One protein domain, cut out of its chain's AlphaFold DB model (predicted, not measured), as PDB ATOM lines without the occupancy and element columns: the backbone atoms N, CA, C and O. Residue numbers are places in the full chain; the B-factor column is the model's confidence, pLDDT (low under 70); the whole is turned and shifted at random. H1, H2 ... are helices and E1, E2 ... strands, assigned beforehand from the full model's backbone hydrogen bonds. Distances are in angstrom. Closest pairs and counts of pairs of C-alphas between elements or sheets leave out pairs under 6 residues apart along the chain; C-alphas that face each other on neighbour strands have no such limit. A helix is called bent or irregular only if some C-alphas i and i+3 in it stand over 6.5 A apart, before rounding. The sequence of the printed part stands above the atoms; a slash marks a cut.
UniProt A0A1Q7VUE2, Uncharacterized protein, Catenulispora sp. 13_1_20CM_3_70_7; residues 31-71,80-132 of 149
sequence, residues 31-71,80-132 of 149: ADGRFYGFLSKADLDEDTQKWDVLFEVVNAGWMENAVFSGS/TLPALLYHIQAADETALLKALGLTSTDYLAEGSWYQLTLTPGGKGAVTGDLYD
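AT A GLANCE: This is residues 31 to 71 and 80 to 132 of the 149 residues of an uncharacterized protein of Catenulispora sp. 13_1_20CM_3_70_7 (UniProt A0A1Q7VUE2). The model is a strongly twisted antiparallel sheet built on a long, bent hairpin, E1 and E2, with the short helix H2 packed over one face. The helix H1 follows directly on E2 at one end of the sheet, and residues 65 to 71, of which 65 to 68 belong to H1, stick out there. The printed part has 94 residues, with five named strands and two named helices in the order E1 E2 H1 E3 H2 E4 E5; across the sheet the strands run E4 - E1 - E2 - E3 - E5, all antiparallel. The class is mixed, helices and strands, and the whole is compact, with a radius of gyration of the C-alphas of 13.5 A, though its outline is elongated, spanning 46 by 29 by 23 A.

IN THESE COORDINATES: Find C-alpha 34 at (-1.890, -32.712, -5.335); from there strand E1 runs through residues 34 to 45, 27.9 A long, and bends by 72 degrees at residue 38. After a tight link, strand E2, residues 50 to 59, runs 27.2 A and bends by 54 degrees at residue 56. Helix H1, residues 60 to 68, follows with no residue between. Beyond the cut, strand E3, residues 84 to 91, is 19.4 A long, and helix H2 holds residues 93 to 99. Strand E4 is residues 113 to 117, and strand E5, residues 128 to 131, ends at C-alpha 131, (0.307, -44.826, -16.483).

HOW THE PARTS SIT: Begin with the hairpin E1 and E2, where N 43 and O 52 are 2.9 A apart, within hydrogen-bond range. On E2's other side is E3, with N 55 and O 86 at 2.9 A. The edge strand E5 is the neighbour of E3, with N 87 and O 129 at 2.9 A. At the other edge E4 is the neighbour of E1, with N 37 and O 114 at 2.8 A. H2 is on the sheet at a height of 7.7 A, only just over E3, with 3 of its C-alphas on it; it runs along the strands, at 24 degrees to E3 on the local plane. The closest C-alphas of H2 and E2 are those of Glu 93 and Trp 51, 6.5 A apart. H1 is on the sheet at a height of 6.3 A but over none of its strands; the closest C-alphas of H1 and E1 are those of Ala 60 and Phe 35, 4.6 A apart. H1 and H2 are apart. In H2 every O i to N i+4 pair is within hydrogen-bond range, in H1 4 of 5.

THE WHOLE: The two C-alphas farthest apart are those of Asp 47 and Ser 71, 48.3 A. Residues 72 to 79 are not printed, and C-alphas 71 and 80 stand 24.0 A apart across this cut. The link from H2 to E4, residues 100 to 112, is long. Mean pLDDT of the printed part is 72.4; look for values under 70 at residues 31 to 33, 61 to 71, 80 to 86 and 118 to 132.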
ATOM      1  N   ALA A  31       5.321 -31.268  -6.051       64.12
ATOM      2  CA  ALA A  31       6.036 -31.494  -4.791       64.12
ATOM      3  C   ALA A  31       5.102 -31.685  -3.579       64.12
ATOM      4  O   ALA A  31       5.501 -32.283  -2.581       64.12
ATOM      5  N   ASP A  32       3.867 -31.186  -3.660       63.28
ATOM      6  CA  ASP A  32       2.819 -31.358  -2.650       63.28
ATOM      7  C   ASP A  32       1.904 -32.572  -2.912       63.28
ATOM      8  O   ASP A  32       0.995 -32.837  -2.125       63.28
ATOM      9  N   GLY A  33       2.140 -33.314  -4.001       66.69
ATOM     10  CA  GLY A  33       1.400 -34.515  -4.378       66.69
ATOM     11  C   GLY A  33      -0.052 -34.271  -4.794       66.69
ATOM     12  O   GLY A  33      -0.807 -35.240  -4.886       66.69
ATOM     13  N   ARG A  34      -0.485 -33.021  -5.018       71.69
ATOM     14  CA  ARG A  34      -1.890 -32.712  -5.335       71.69
ATOM     15  C   ARG A  34      -2.189 -32.802  -6.830       71.69
ATOM     16  O   ARG A  34      -1.542 -32.164  -7.660       71.69
ATOM     17  N   PHE A  35      -3.255 -33.520  -7.152       75.19
ATOM     18  CA  PHE A  35      -3.791 -33.676  -8.499       75.19
ATOM     19  C   PHE A  35      -5.297 -33.404  -8.505       75.19
ATOM     20  O   PHE A  35      -5.963 -33.529  -7.476       75.19
ATOM     21  N   TYR A  36      -5.848 -33.081  -9.669       80.88
ATOM     22  CA  TYR A  36      -7.277 -33.243  -9.928       80.88
ATOM     23  C   TYR A  36      -7.465 -34.474 -10.802       80.88
ATOM     24  O   TYR A  36      -6.838 -34.567 -11.853       80.88
ATOM     25  N   GLY A  37      -8.300 -35.407 -10.356       83.38
ATOM     26  CA  GLY A  37      -8.669 -36.610 -11.089       83.38
ATOM     27  C   GLY A  37     -10.096 -36.516 -11.608       83.38
ATOM     28  O   GLY A  37     -11.027 -36.311 -10.829       83.38
ATOM     29  N   PHE A  38     -10.276 -36.693 -12.908       83.88
ATOM     30  CA  PHE A  38     -11.571 -36.936 -13.521       83.88
ATOM     31  C   PHE A  38     -11.894 -38.426 -13.433       83.88
ATOM     32  O   PHE A  38     -11.175 -39.260 -13.988       83.88
ATOM     33  N   LEU A  39     -12.954 -38.769 -12.702       84.81
ATOM     34  CA  LEU A  39     -13.360 -40.156 -12.509       84.81
ATOM     35  C   LEU A  39     -13.925 -40.717 -13.814       84.81
ATOM     36  O   LEU A  39     -15.056 -40.415 -14.194       84.81
ATOM     37  N   SER A  40     -13.127 -41.540 -14.482       85.00
ATOM     38  CA  SER A  40     -13.459 -42.115 -15.788       85.00
ATOM     39  C   SER A  40     -14.249 -43.409 -15.650       85.00
ATOM     40  O   SER A  40     -15.139 -43.679 -16.453       85.00
ATOM     41  N   LYS A  41     -13.932 -44.204 -14.623       87.69
ATOM     42  CA  LYS A  41     -14.607 -45.469 -14.339       87.69
ATOM     43  C   LYS A  41     -14.571 -45.779 -12.847       87.69
ATOM     44  O   LYS A  41     -13.526 -45.611 -12.220       87.69
ATOM     45  N   ALA A  42     -15.678 -46.274 -12.314       88.62
ATOM     46  CA  ALA A  42     -15.727 -46.956 -11.027       88.62
ATOM     47  C   ALA A  42     -16.493 -48.268 -11.204       88.62
ATOM     48  O   ALA A  42     -17.600 -48.271 -11.745       88.62
ATOM     49  N   ASP A  43     -15.897 -49.373 -10.774       91.75
ATOM     50  CA  ASP A  43     -16.501 -50.698 -10.859       91.75
ATOM     51  C   ASP A  43     -16.343 -51.432  -9.528       91.75
ATOM     52  O   ASP A  43     -15.298 -51.340  -8.880       91.75
ATOM     53  N   LEU A  44     -17.401 -52.120  -9.108       88.69
ATOM     54  CA  LEU A  44     -17.394 -52.959  -7.916       88.69
ATOM     55  C   LEU A  44     -17.335 -54.414  -8.368       88.69
ATOM     56  O   LEU A  44     -18.280 -54.917  -8.975       88.69
ATOM     57  N   ASP A  45     -16.259 -55.100  -8.008       87.12
ATOM     58  CA  ASP A  45     -16.200 -56.550  -8.101       87.12
ATOM     59  C   ASP A  45     -17.118 -57.145  -7.021       87.12
ATOM     60  O   ASP A  45     -16.814 -57.105  -5.824       87.12
ATOM     61  N   GLU A  46     -18.266 -57.679  -7.443       86.19
ATOM     62  CA  GLU A  46     -19.269 -58.264  -6.550       86.19
ATOM     63  C   GLU A  46     -18.764 -59.522  -5.824       86.19
ATOM     64  O   GLU A  46     -19.211 -59.796  -4.704       86.19
ATOM     65  N   ASP A  47     -17.810 -60.261  -6.399       84.19
ATOM     66  CA  ASP A  47     -17.279 -61.487  -5.799       84.19
ATOM     67  C   ASP A  47     -16.303 -61.165  -4.662       84.19
ATOM     68  O   ASP A  47     -16.315 -61.815  -3.609       84.19
ATOM     69  N   THR A  48     -15.456 -60.151  -4.854       82.12
ATOM     70  CA  THR A  48     -14.437 -59.766  -3.864       82.12
ATOM     71  C   THR A  48     -14.857 -58.603  -2.966       82.12
ATOM     72  O   THR A  48     -14.216 -58.372  -1.934       82.12
ATOM     73  N   GLN A  49     -15.948 -57.911  -3.311       88.94
ATOM     74  CA  GLN A  49     -16.412 -56.671  -2.678       88.94
ATOM     75  C   GLN A  49     -15.331 -55.578  -2.691       88.94
ATOM     76  O   GLN A  49     -15.139 -54.851  -1.710       88.94
ATOM     77  N   LYS A  50     -14.583 -55.492  -3.798       81.69
ATOM     78  CA  LYS A  50     -13.496 -54.529  -3.996       81.69
ATOM     79  C   LYS A  50     -13.788 -53.597  -5.159       81.69
ATOM     80  O   LYS A  50     -14.421 -53.984  -6.131       81.69
ATOM     81  N   TRP A  51     -13.297 -52.371  -5.044       83.69
ATOM     82  CA  TRP A  51     -13.480 -51.342  -6.055       83.69
ATOM     83  C   TRP A  51     -12.254 -51.220  -6.956       83.69
ATOM     84  O   TRP A  51     -11.139 -51.027  -6.463       83.69
ATOM     85  N   ASP A  52     -12.486 -51.237  -8.264       84.06
ATOM     86  CA  ASP A  52     -11.519 -50.851  -9.286       84.06
ATOM     87  C   ASP A  52     -11.924 -49.484  -9.850       84.06
ATOM     88  O   ASP A  52     -13.052 -49.273 -10.306       84.06
ATOM     89  N   VAL A  53     -11.020 -48.506  -9.757       84.12
ATOM     90  CA  VAL A  53     -11.337 -47.099 -10.039       84.12
ATOM     91  C   VAL A  53     -10.261 -46.468 -10.897       84.12
ATOM     92  O   VAL A  53      -9.073 -46.543 -10.580       84.12
ATOM     93  N   LEU A  54     -10.683 -45.790 -11.961       86.31
ATOM     94  CA  LEU A  54      -9.797 -45.148 -12.919       86.31
ATOM     95  C   LEU A  54     -10.025 -43.638 -12.973       86.31
ATOM     96  O   LEU A  54     -11.130 -43.176 -13.274       86.31
ATOM     97  N   PHE A  55      -8.953 -42.879 -12.756       82.25
ATOM     98  CA  PHE A  55      -8.935 -41.430 -12.903       82.25
ATOM     99  C   PHE A  55      -8.055 -40.987 -14.065       82.25
ATOM    100  O   PHE A  55      -6.944 -41.472 -14.221       82.25
ATOM    101  N   GLU A  56      -8.507 -39.983 -14.800       83.25
ATOM    102  CA  GLU A  56      -7.666 -39.126 -15.635       83.25
ATOM    103  C   GLU A  56      -7.158 -37.969 -14.763       83.25
ATOM    104  O   GLU A  56      -7.941 -37.122 -14.337       83.25
ATOM    105  N   VAL A  57      -5.868 -37.936 -14.434       75.12
ATOM    106  CA  VAL A  57      -5.286 -36.972 -13.496       75.12
ATOM    107  C   VAL A  57      -4.489 -35.876 -14.187       75.12
ATOM    108  O   VAL A  57      -3.699 -36.113 -15.100       75.12
ATOM    109  N   VAL A  58      -4.650 -34.659 -13.680       75.88
ATOM    110  CA  VAL A  58      -3.861 -33.484 -14.052       75.88
ATOM    111  C   VAL A  58      -3.251 -32.849 -12.808       75.88
ATOM    112  O   VAL A  58      -3.821 -32.892 -11.715       75.88
ATOM    113  N   ASN A  59      -2.076 -32.243 -12.963       70.50
ATOM    114  CA  ASN A  59      -1.403 -31.523 -11.884       70.50
ATOM    115  C   ASN A  59      -2.296 -30.382 -11.352       70.50
ATOM    116  O   ASN A  59      -2.864 -29.617 -12.140       70.50
ATOM    117  N   ALA A  60      -2.401 -30.238 -10.024       71.38
ATOM    118  CA  ALA A  60      -3.242 -29.209  -9.412       71.38
ATOM    119  C   ALA A  60      -2.883 -27.781  -9.845       71.38
ATOM    120  O   ALA A  60      -3.785 -26.991 -10.123       71.38
ATOM    121  N   GLY A  61      -1.593 -27.475 -10.002       63.75
ATOM    122  CA  GLY A  61      -1.139 -26.161 -10.458       63.75
ATOM    123  C   GLY A  61      -1.596 -25.824 -11.881       63.75
ATOM    124  O   GLY A  61      -1.880 -24.662 -12.174       63.75
ATOM    125  N   TRP A  62      -1.738 -26.825 -12.758       65.44
ATOM    126  CA  TRP A  62      -2.291 -26.615 -14.097       65.44
ATOM    127  C   TRP A  62      -3.790 -26.319 -14.036       65.44
ATOM    128  O   TRP A  62      -4.232 -25.333 -14.618       65.44
ATOM    129  N   MET A  63      -4.566 -27.118 -13.294       69.25
ATOM    130  CA  MET A  63      -6.018 -26.929 -13.164       69.25
ATOM    131  C   MET A  63      -6.357 -25.567 -12.540       69.25
ATOM    132  O   MET A  63      -7.202 -24.827 -13.047       69.25
ATOM    133  N   GLU A  64      -5.648 -25.196 -11.474       68.38
ATOM    134  CA  GLU A  64      -5.803 -23.902 -10.809       68.38
ATOM    135  C   GLU A  64      -5.500 -22.730 -11.763       68.38
ATOM    136  O   GLU A  64      -6.230 -21.739 -11.757       68.38
ATOM    137  N   ASN A  65      -4.483 -22.854 -12.625       60.81
ATOM    138  CA  ASN A  65      -4.054 -21.797 -13.545       60.81
ATOM    139  C   ASN A  65      -4.817 -21.742 -14.886       60.81
ATOM    140  O   ASN A  65      -4.951 -20.673 -15.474       60.81
ATOM    141  N   ALA A  66      -5.262 -22.879 -15.418       60.97
ATOM    142  CA  ALA A  66      -5.901 -22.955 -16.734       60.97
ATOM    143  C   ALA A  66      -7.431 -22.883 -16.648       60.97
ATOM    144  O   ALA A  66      -8.072 -22.380 -17.571       60.97
ATOM    145  N   VAL A  67      -8.014 -23.385 -15.554       63.62
ATOM    146  CA  VAL A  67      -9.467 -23.549 -15.414       63.62
ATOM    147  C   VAL A  67     -10.033 -22.609 -14.356       63.62
ATOM    148  O   VAL A  67     -10.960 -21.854 -14.650       63.62
ATOM    149  N   PHE A  68      -9.481 -22.608 -13.138       66.44
ATOM    150  CA  PHE A  68     -10.087 -21.866 -12.024       66.44
ATOM    151  C   PHE A  68      -9.703 -20.382 -11.955       66.44
ATOM    152  O   PHE A  68     -10.491 -19.579 -11.457       66.44
ATOM    153  N   SER A  69      -8.538 -19.979 -12.467       59.12
ATOM    154  CA  SER A  69      -8.092 -18.573 -12.461       59.12
ATOM    155  C   SER A  69      -8.566 -17.751 -13.677       59.12
ATOM    156  O   SER A  69      -8.264 -16.556 -13.778       59.12
ATOM    157  N   GLY A  70      -9.333 -18.344 -14.597       47.94
ATOM    158  CA  GLY A  70      -9.830 -17.674 -15.800       47.94
ATOM    159  C   GLY A  70     -11.043 -16.773 -15.532       47.94
ATOM    160  O   GLY A  70     -12.139 -17.257 -15.278       47.94
ATOM    161  N   SER A  71     -10.886 -15.452 -15.665       41.97
ATOM    162  CA  SER A  71     -12.001 -14.479 -15.613       41.97
ATOM    163  C   SER A  71     -12.698 -14.254 -16.967       41.97
ATOM    164  O   SER A  71     -13.655 -13.485 -17.052       41.97
ATOM    165  N   THR A  80      -1.000 -31.236 -25.960       36.41
ATOM    166  CA  THR A  80      -0.646 -32.480 -26.663       36.41
ATOM    167  C   THR A  80      -0.144 -33.617 -25.757       36.41
ATOM    168  O   THR A  80       0.182 -34.670 -26.284       36.41
ATOM    169  N   LEU A  81      -0.038 -33.427 -24.436       40.22
ATOM    170  CA  LEU A  81       0.396 -34.470 -23.489       40.22
ATOM    171  C   LEU A  81      -0.573 -34.566 -22.300       40.22
ATOM    172  O   LEU A  81      -1.119 -33.530 -21.900       40.22
ATOM    173  N   PRO A  82      -0.852 -35.784 -21.797       48.94
ATOM    174  CA  PRO A  82      -2.211 -36.138 -21.415       48.94
ATOM    175  C   PRO A  82      -2.496 -35.978 -19.922       48.94
ATOM    176  O   PRO A  82      -1.612 -35.791 -19.085       48.94
ATOM    177  N   ALA A  83      -3.782 -36.118 -19.601       51.88
ATOM    178  CA  ALA A  83      -4.173 -36.658 -18.318       51.88
ATOM    179  C   ALA A  83      -3.440 -37.993 -18.113       51.88
ATOM    180  O   ALA A  83      -3.548 -38.900 -18.939       51.88
ATOM    181  N   LEU A  84      -2.672 -38.102 -17.033       65.00
ATOM    182  CA  LEU A  84      -2.101 -39.385 -16.643       65.00
ATOM    183  C   LEU A  84      -3.244 -40.246 -16.137       65.00
ATOM    184  O   LEU A  84      -4.134 -39.755 -15.450       65.00
ATOM    185  N   LEU A  85      -3.249 -41.524 -16.460       65.81
ATOM    186  CA  LEU A  85      -4.278 -42.394 -15.935       65.81
ATOM    187  C   LEU A  85      -3.799 -42.953 -14.597       65.81
ATOM    188  O   LEU A  85      -2.704 -43.496 -14.491       65.81
ATOM    189  N   TYR A  86      -4.594 -42.767 -13.552       67.50
ATOM    190  CA  TYR A  86      -4.349 -43.315 -12.228       67.50
ATOM    191  C   TYR A  86      -5.357 -44.422 -11.955       67.50
ATOM    192  O   TYR A  86      -6.549 -44.153 -11.782       67.50
ATOM    193  N   HIS A  87      -4.879 -45.662 -11.935       76.00
ATOM    194  CA  HIS A  87      -5.711 -46.837 -11.702       76.00
ATOM    195  C   HIS A  87      -5.505 -47.364 -10.291       76.00
ATOM    196  O   HIS A  87      -4.423 -47.829  -9.940       76.00
ATOM    197  N   ILE A  88      -6.561 -47.305  -9.493       75.50
ATOM    198  CA  ILE A  88      -6.645 -47.949  -8.190       75.50
ATOM    199  C   ILE A  88      -7.233 -49.335  -8.408       75.50
ATOM    200  O   ILE A  88      -8.350 -49.444  -8.911       75.50
ATOM    201  N   GLN A  89      -6.497 -50.362  -7.990       74.44
ATOM    202  CA  GLN A  89      -6.936 -51.746  -8.108       74.44
ATOM    203  C   GLN A  89      -7.375 -52.311  -6.762       74.44
ATOM    204  O   GLN A  89      -6.670 -52.153  -5.758       74.44
ATOM    205  N   ALA A  90      -8.505 -53.013  -6.763       74.50
ATOM    206  CA  ALA A  90      -9.018 -53.789  -5.639       74.50
ATOM    207  C   ALA A  90      -9.054 -53.039  -4.281       74.50
ATOM    208  O   ALA A  90      -8.680 -53.587  -3.234       74.50
ATOM    209  N   ALA A  91      -9.504 -51.783  -4.274       77.88
ATOM    210  CA  ALA A  91      -9.578 -50.971  -3.062       77.88
ATOM    211  C   ALA A  91     -10.762 -51.345  -2.157       77.88
ATOM    212  O   ALA A  91     -11.861 -51.660  -2.614       77.88
ATOM    213  N   ASP A  92     -10.549 -51.243  -0.843       80.94
ATOM    214  CA  ASP A  92     -11.628 -51.289   0.146       80.94
ATOM    215  C   ASP A  92     -12.507 -50.037   0.056       80.94
ATOM    216  O   ASP A  92     -11.996 -48.915   0.106       80.94
ATOM    217  N   GLU A  93     -13.832 -50.209   0.032       82.44
ATOM    218  CA  GLU A  93     -14.801 -49.107  -0.097       82.44
ATOM    219  C   GLU A  93     -14.567 -47.990   0.930       82.44
ATOM    220  O   GLU A  93     -14.446 -46.819   0.582       82.44
ATOM    221  N   THR A  94     -14.439 -48.341   2.213       79.94
ATOM    222  CA  THR A  94     -14.228 -47.345   3.277       79.94
ATOM    223  C   THR A  94     -12.920 -46.571   3.087       79.94
ATOM    224  O   THR A  94     -12.859 -45.375   3.383       79.94
ATOM    225  N   ALA A  95     -11.868 -47.232   2.597       73.38
ATOM    226  CA  ALA A  95     -10.586 -46.587   2.336       73.38
ATOM    227  C   ALA A  95     -10.676 -45.658   1.115       73.38
ATOM    228  O   ALA A  95     -10.183 -44.529   1.183       73.38
ATOM    229  N   LEU A  96     -11.363 -46.096   0.056       77.56
ATOM    230  CA  LEU A  96     -11.625 -45.322  -1.156       77.56
ATOM    231  C   LEU A  96     -12.448 -44.064  -0.855       77.56
ATOM    232  O   LEU A  96     -12.006 -42.958  -1.161       77.56
ATOM    233  N   LEU A  97     -13.602 -44.201  -0.193       79.06
ATOM    234  CA  LEU A  97     -14.460 -43.060   0.142       79.06
ATOM    235  C   LEU A  97     -13.713 -42.042   1.005       79.06
ATOM    236  O   LEU A  97     -13.763 -40.844   0.735       79.06
ATOM    237  N   LYS A  98     -12.944 -42.508   1.996       76.69
ATOM    238  CA  LYS A  98     -12.122 -41.630   2.833       76.69
ATOM    239  C   LYS A  98     -11.043 -40.902   2.027       76.69
ATOM    240  O   LYS A  98     -10.821 -39.718   2.277       76.69
ATOM    241  N   ALA A  99     -10.381 -41.583   1.091       74.81
ATOM    242  CA  ALA A  99      -9.376 -40.973   0.221       74.81
ATOM    243  C   ALA A  99      -9.984 -39.898  -0.697       74.81
ATOM    244  O   ALA A  99      -9.339 -38.884  -0.954       74.81
ATOM    245  N   LEU A 100     -11.235 -40.090  -1.124       77.38
ATOM    246  CA  LEU A 100     -11.977 -39.160  -1.981       77.38
ATOM    247  C   LEU A 100     -12.771 -38.092  -1.207       77.38
ATOM    248  O   LEU A 100     -13.419 -37.246  -1.818       77.38
ATOM    249  N   GLY A 101     -12.752 -38.120   0.131       77.38
ATOM    250  CA  GLY A 101     -13.538 -37.207   0.968       77.38
ATOM    251  C   GLY A 101     -15.055 -37.426   0.875       77.38
ATOM    252  O   GLY A 101     -15.830 -36.512   1.151       77.38
ATOM    253  N   LEU A 102     -15.479 -38.626   0.484       80.06
ATOM    254  CA  LEU A 102     -16.875 -39.016   0.321       80.06
ATOM    255  C   LEU A 102     -17.421 -39.703   1.575       80.06
ATOM    256  O   LEU A 102     -16.687 -40.282   2.376       80.06
ATOM    257  N   THR A 103     -18.744 -39.652   1.731       85.06
ATOM    258  CA  THR A 103     -19.470 -40.285   2.850       85.06
ATOM    259  C   THR A 103     -20.333 -41.472   2.425       85.06
ATOM    260  O   THR A 103     -20.760 -42.235   3.286       85.06
ATOM    261  N   SER A 104     -20.585 -41.630   1.123       85.44
ATOM    262  CA  SER A 104     -21.370 -42.715   0.522       85.44
ATOM    263  C   SER A 104     -20.882 -42.978  -0.904       85.44
ATOM    264  O   SER A 104     -20.406 -42.052  -1.571       85.44
ATOM    265  N   THR A 105     -21.048 -44.213  -1.374       84.88
ATOM    266  CA  THR A 105     -20.839 -44.623  -2.772       84.88
ATOM    267  C   THR A 105     -21.827 -43.962  -3.731       84.88
ATOM    268  O   THR A 105     -21.484 -43.760  -4.889       84.88
ATOM    269  N   ASP A 106     -22.983 -43.486  -3.253       84.81
ATOM    270  CA  ASP A 106     -23.928 -42.693  -4.065       84.81
ATOM    271  C   ASP A 106     -23.311 -41.389  -4.606       84.81
ATOM    272  O   ASP A 106     -23.812 -40.801  -5.565       84.81
ATOM    273  N   TYR A 107     -22.230 -40.912  -3.980       82.75
ATOM    274  CA  TYR A 107     -21.491 -39.717  -4.393       82.75
ATOM    275  C   TYR A 107     -20.251 -40.035  -5.245       82.75
ATOM    276  O   TYR A 107     -19.517 -39.121  -5.638       82.75
ATOM    277  N   LEU A 108     -19.997 -41.316  -5.531       84.44
ATOM    278  CA  LEU A 108     -18.960 -41.762  -6.457       84.44
ATOM    279  C   LEU A 108     -19.526 -41.729  -7.883       84.44
ATOM    280  O   LEU A 108     -20.002 -42.726  -8.414       84.44
ATOM    281  N   ALA A 109     -19.525 -40.543  -8.485       82.31
ATOM    282  CA  ALA A 109     -20.158 -40.292  -9.769       82.31
ATOM    283  C   ALA A 109     -19.117 -40.254 -10.894       82.31
ATOM    284  O   ALA A 109     -18.317 -39.316 -10.982       82.31
ATOM    285  N   GLU A 110     -19.163 -41.249 -11.782       84.62
ATOM    286  CA  GLU A 110     -18.428 -41.216 -13.051       84.62
ATOM    287  C   GLU A 110     -18.709 -39.898 -13.795       84.62
ATOM    288  O   GLU A 110     -19.828 -39.376 -13.786       84.62
ATOM    289  N   GLY A 111     -17.678 -39.321 -14.409       74.75
ATOM    290  CA  GLY A 111     -17.764 -38.011 -15.053       74.75
ATOM    291  C   GLY A 111     -17.597 -36.810 -14.112       74.75
ATOM    292  O   GLY A 111     -17.772 -35.669 -14.547       74.75
ATOM    293  N   SER A 112     -17.266 -37.036 -12.838       80.25
ATOM    294  CA  SER A 112     -17.024 -35.971 -11.855       80.25
ATOM    295  C   SER A 112     -15.537 -35.758 -11.574       80.25
ATOM    296  O   SER A 112     -14.712 -36.660 -11.726       80.25
ATOM    297  N   TRP A 113     -15.196 -34.544 -11.141       79.75
ATOM    298  CA  TRP A 113     -13.839 -34.166 -10.750       79.75
ATOM    299  C   TRP A 113     -13.634 -34.305  -9.243       79.75
ATOM    300  O   TRP A 113     -14.449 -33.834  -8.449       79.75
ATOM    301  N   TYR A 114     -12.497 -34.879  -8.867       77.75
ATOM    302  CA  TYR A 114     -12.068 -35.086  -7.489       77.75
ATOM    303  C   TYR A 114     -10.679 -34.487  -7.291       77.75
ATOM    304  O   TYR A 114      -9.837 -34.542  -8.185       77.75
ATOM    305  N   GLN A 115     -10.413 -33.927  -6.113       81.25
ATOM    306  CA  GLN A 115      -9.047 -33.582  -5.734       81.25
ATOM    307  C   GLN A 115      -8.393 -34.812  -5.105       81.25
ATOM    308  O   GLN A 115      -8.918 -35.377  -4.147       81.25
ATOM    309  N   LEU A 116      -7.245 -35.210  -5.636       76.06
ATOM    310  CA  LEU A 116      -6.476 -36.359  -5.187       76.06
ATOM    311  C   LEU A 116      -5.166 -35.888  -4.557       76.06
ATOM    312  O   LEU A 116      -4.540 -34.938  -5.027       76.06
ATOM    313  N   THR A 117      -4.727 -36.595  -3.520       75.12
ATOM    314  CA  THR A 117      -3.387 -36.434  -2.952       75.12
ATOM    315  C   THR A 117      -2.650 -37.752  -3.113       75.12
ATOM    316  O   THR A 117      -2.985 -38.735  -2.452       75.12
ATOM    317  N   LEU A 118      -1.660 -37.779  -4.001       68.62
ATOM    318  CA  LEU A 118      -0.870 -38.960  -4.320       68.62
ATOM    319  C   LEU A 118       0.512 -38.838  -3.674       68.62
ATOM    320  O   LEU A 118       1.221 -37.852  -3.868       68.62
ATOM    321  N   THR A 119       0.909 -39.850  -2.905       64.88
ATOM    322  CA  THR A 119       2.239 -39.917  -2.287       64.88
ATOM    323  C   THR A 119       3.116 -40.944  -3.005       64.88
ATOM    324  O   THR A 119       2.676 -42.085  -3.174       64.88
ATOM    325  N   PRO A 120       4.366 -40.608  -3.372       53.97
ATOM    326  CA  PRO A 120       5.285 -41.561  -3.988       53.97
ATOM    327  C   PRO A 120       5.557 -42.783  -3.095       53.97
ATOM    328  O   PRO A 120       5.742 -42.649  -1.885       53.97
ATOM    329  N   GLY A 121       5.663 -43.970  -3.701       50.75
ATOM    330  CA  GLY A 121       6.219 -45.158  -3.037       50.75
ATOM    331  C   GLY A 121       5.230 -46.217  -2.540       50.75
ATOM    332  O   GLY A 121       5.602 -46.989  -1.657       50.75
ATOM    333  N   GLY A 122       4.009 -46.290  -3.088       48.88
ATOM    334  CA  GLY A 122       3.118 -47.455  -2.947       48.88
ATOM    335  C   GLY A 122       2.693 -47.804  -1.514       48.88
ATOM    336  O   GLY A 122       2.355 -48.949  -1.229       48.88
ATOM    337  N   LYS A 123       2.749 -46.850  -0.579       47.50
ATOM    338  CA  LYS A 123       2.394 -47.074   0.828       47.50
ATOM    339  C   LYS A 123       1.167 -46.250   1.190       47.50
ATOM    340  O   LYS A 123       1.268 -45.046   1.393       47.50
ATOM    341  N   GLY A 124       0.022 -46.916   1.302       54.66
ATOM    342  CA  GLY A 124      -1.253 -46.315   1.692       54.66
ATOM    343  C   GLY A 124      -2.364 -47.362   1.770       54.66
ATOM    344  O   GLY A 124      -2.176 -48.492   1.339       54.66
ATOM    345  N   ALA A 125      -3.514 -46.992   2.340       56.47
ATOM    346  CA  ALA A 125      -4.706 -47.851   2.355       56.47
ATOM    347  C   ALA A 125      -5.383 -47.951   0.974       56.47
ATOM    348  O   ALA A 125      -6.171 -48.858   0.737       56.47
ATOM    349  N   VAL A 126      -5.069 -47.010   0.082       57.38
ATOM    350  CA  VAL A 126      -5.438 -47.013  -1.330       57.38
ATOM    351  C   VAL A 126      -4.140 -46.846  -2.106       57.38
ATOM    352  O   VAL A 126      -3.384 -45.902  -1.861       57.38
ATOM    353  N   THR A 127      -3.861 -47.793  -2.992       65.38
ATOM    354  CA  THR A 127      -2.686 -47.797  -3.860       65.38
ATOM    355  C   THR A 127      -3.142 -47.959  -5.295       65.38
ATOM    356  O   THR A 127      -4.133 -48.631  -5.565       65.38
ATOM    357  N   GLY A 128      -2.407 -47.344  -6.206       59.44
ATOM    358  CA  GLY A 128      -2.711 -47.380  -7.621       59.44
ATOM    359  C   GLY A 128      -1.490 -46.997  -8.429       59.44
ATOM    360  O   GLY A 128      -0.524 -46.456  -7.876       59.44
ATOM    361  N   ASP A 129      -1.564 -47.266  -9.719       66.81
ATOM    362  CA  ASP A 129      -0.478 -47.043 -10.656       66.81
ATOM    363  C   ASP A 129      -0.810 -45.859 -11.563       66.81
ATOM    364  O   ASP A 129      -1.935 -45.726 -12.054       66.81
ATOM    365  N   LEU A 130       0.175 -44.981 -11.750       67.19
ATOM    366  CA  LEU A 130       0.134 -43.963 -12.793       67.19
ATOM    367  C   LEU A 130       0.644 -44.593 -14.081       67.19
ATOM    368  O   LEU A 130       1.732 -45.168 -14.080       67.19
ATOM    369  N   TYR A 131      -0.118 -44.442 -15.153       63.50
ATOM    370  CA  TYR A 131       0.307 -44.826 -16.483       63.50
ATOM    371  C   TYR A 131       0.074 -43.691 -17.476       63.50
ATOM    372  O   TYR A 131      -0.930 -42.972 -17.421       63.50
ATOM    373  N   ASP A 132       1.031 -43.528 -18.377       59.50
ATOM    374  CA  ASP A 132       0.934 -42.633 -19.522       59.50
ATOM    375  C   ASP A 132       0.751 -43.511 -20.769       59.50
ATOM    376  O   ASP A 132       1.664 -44.262 -21.124       59.50
TER     377      ASP A 132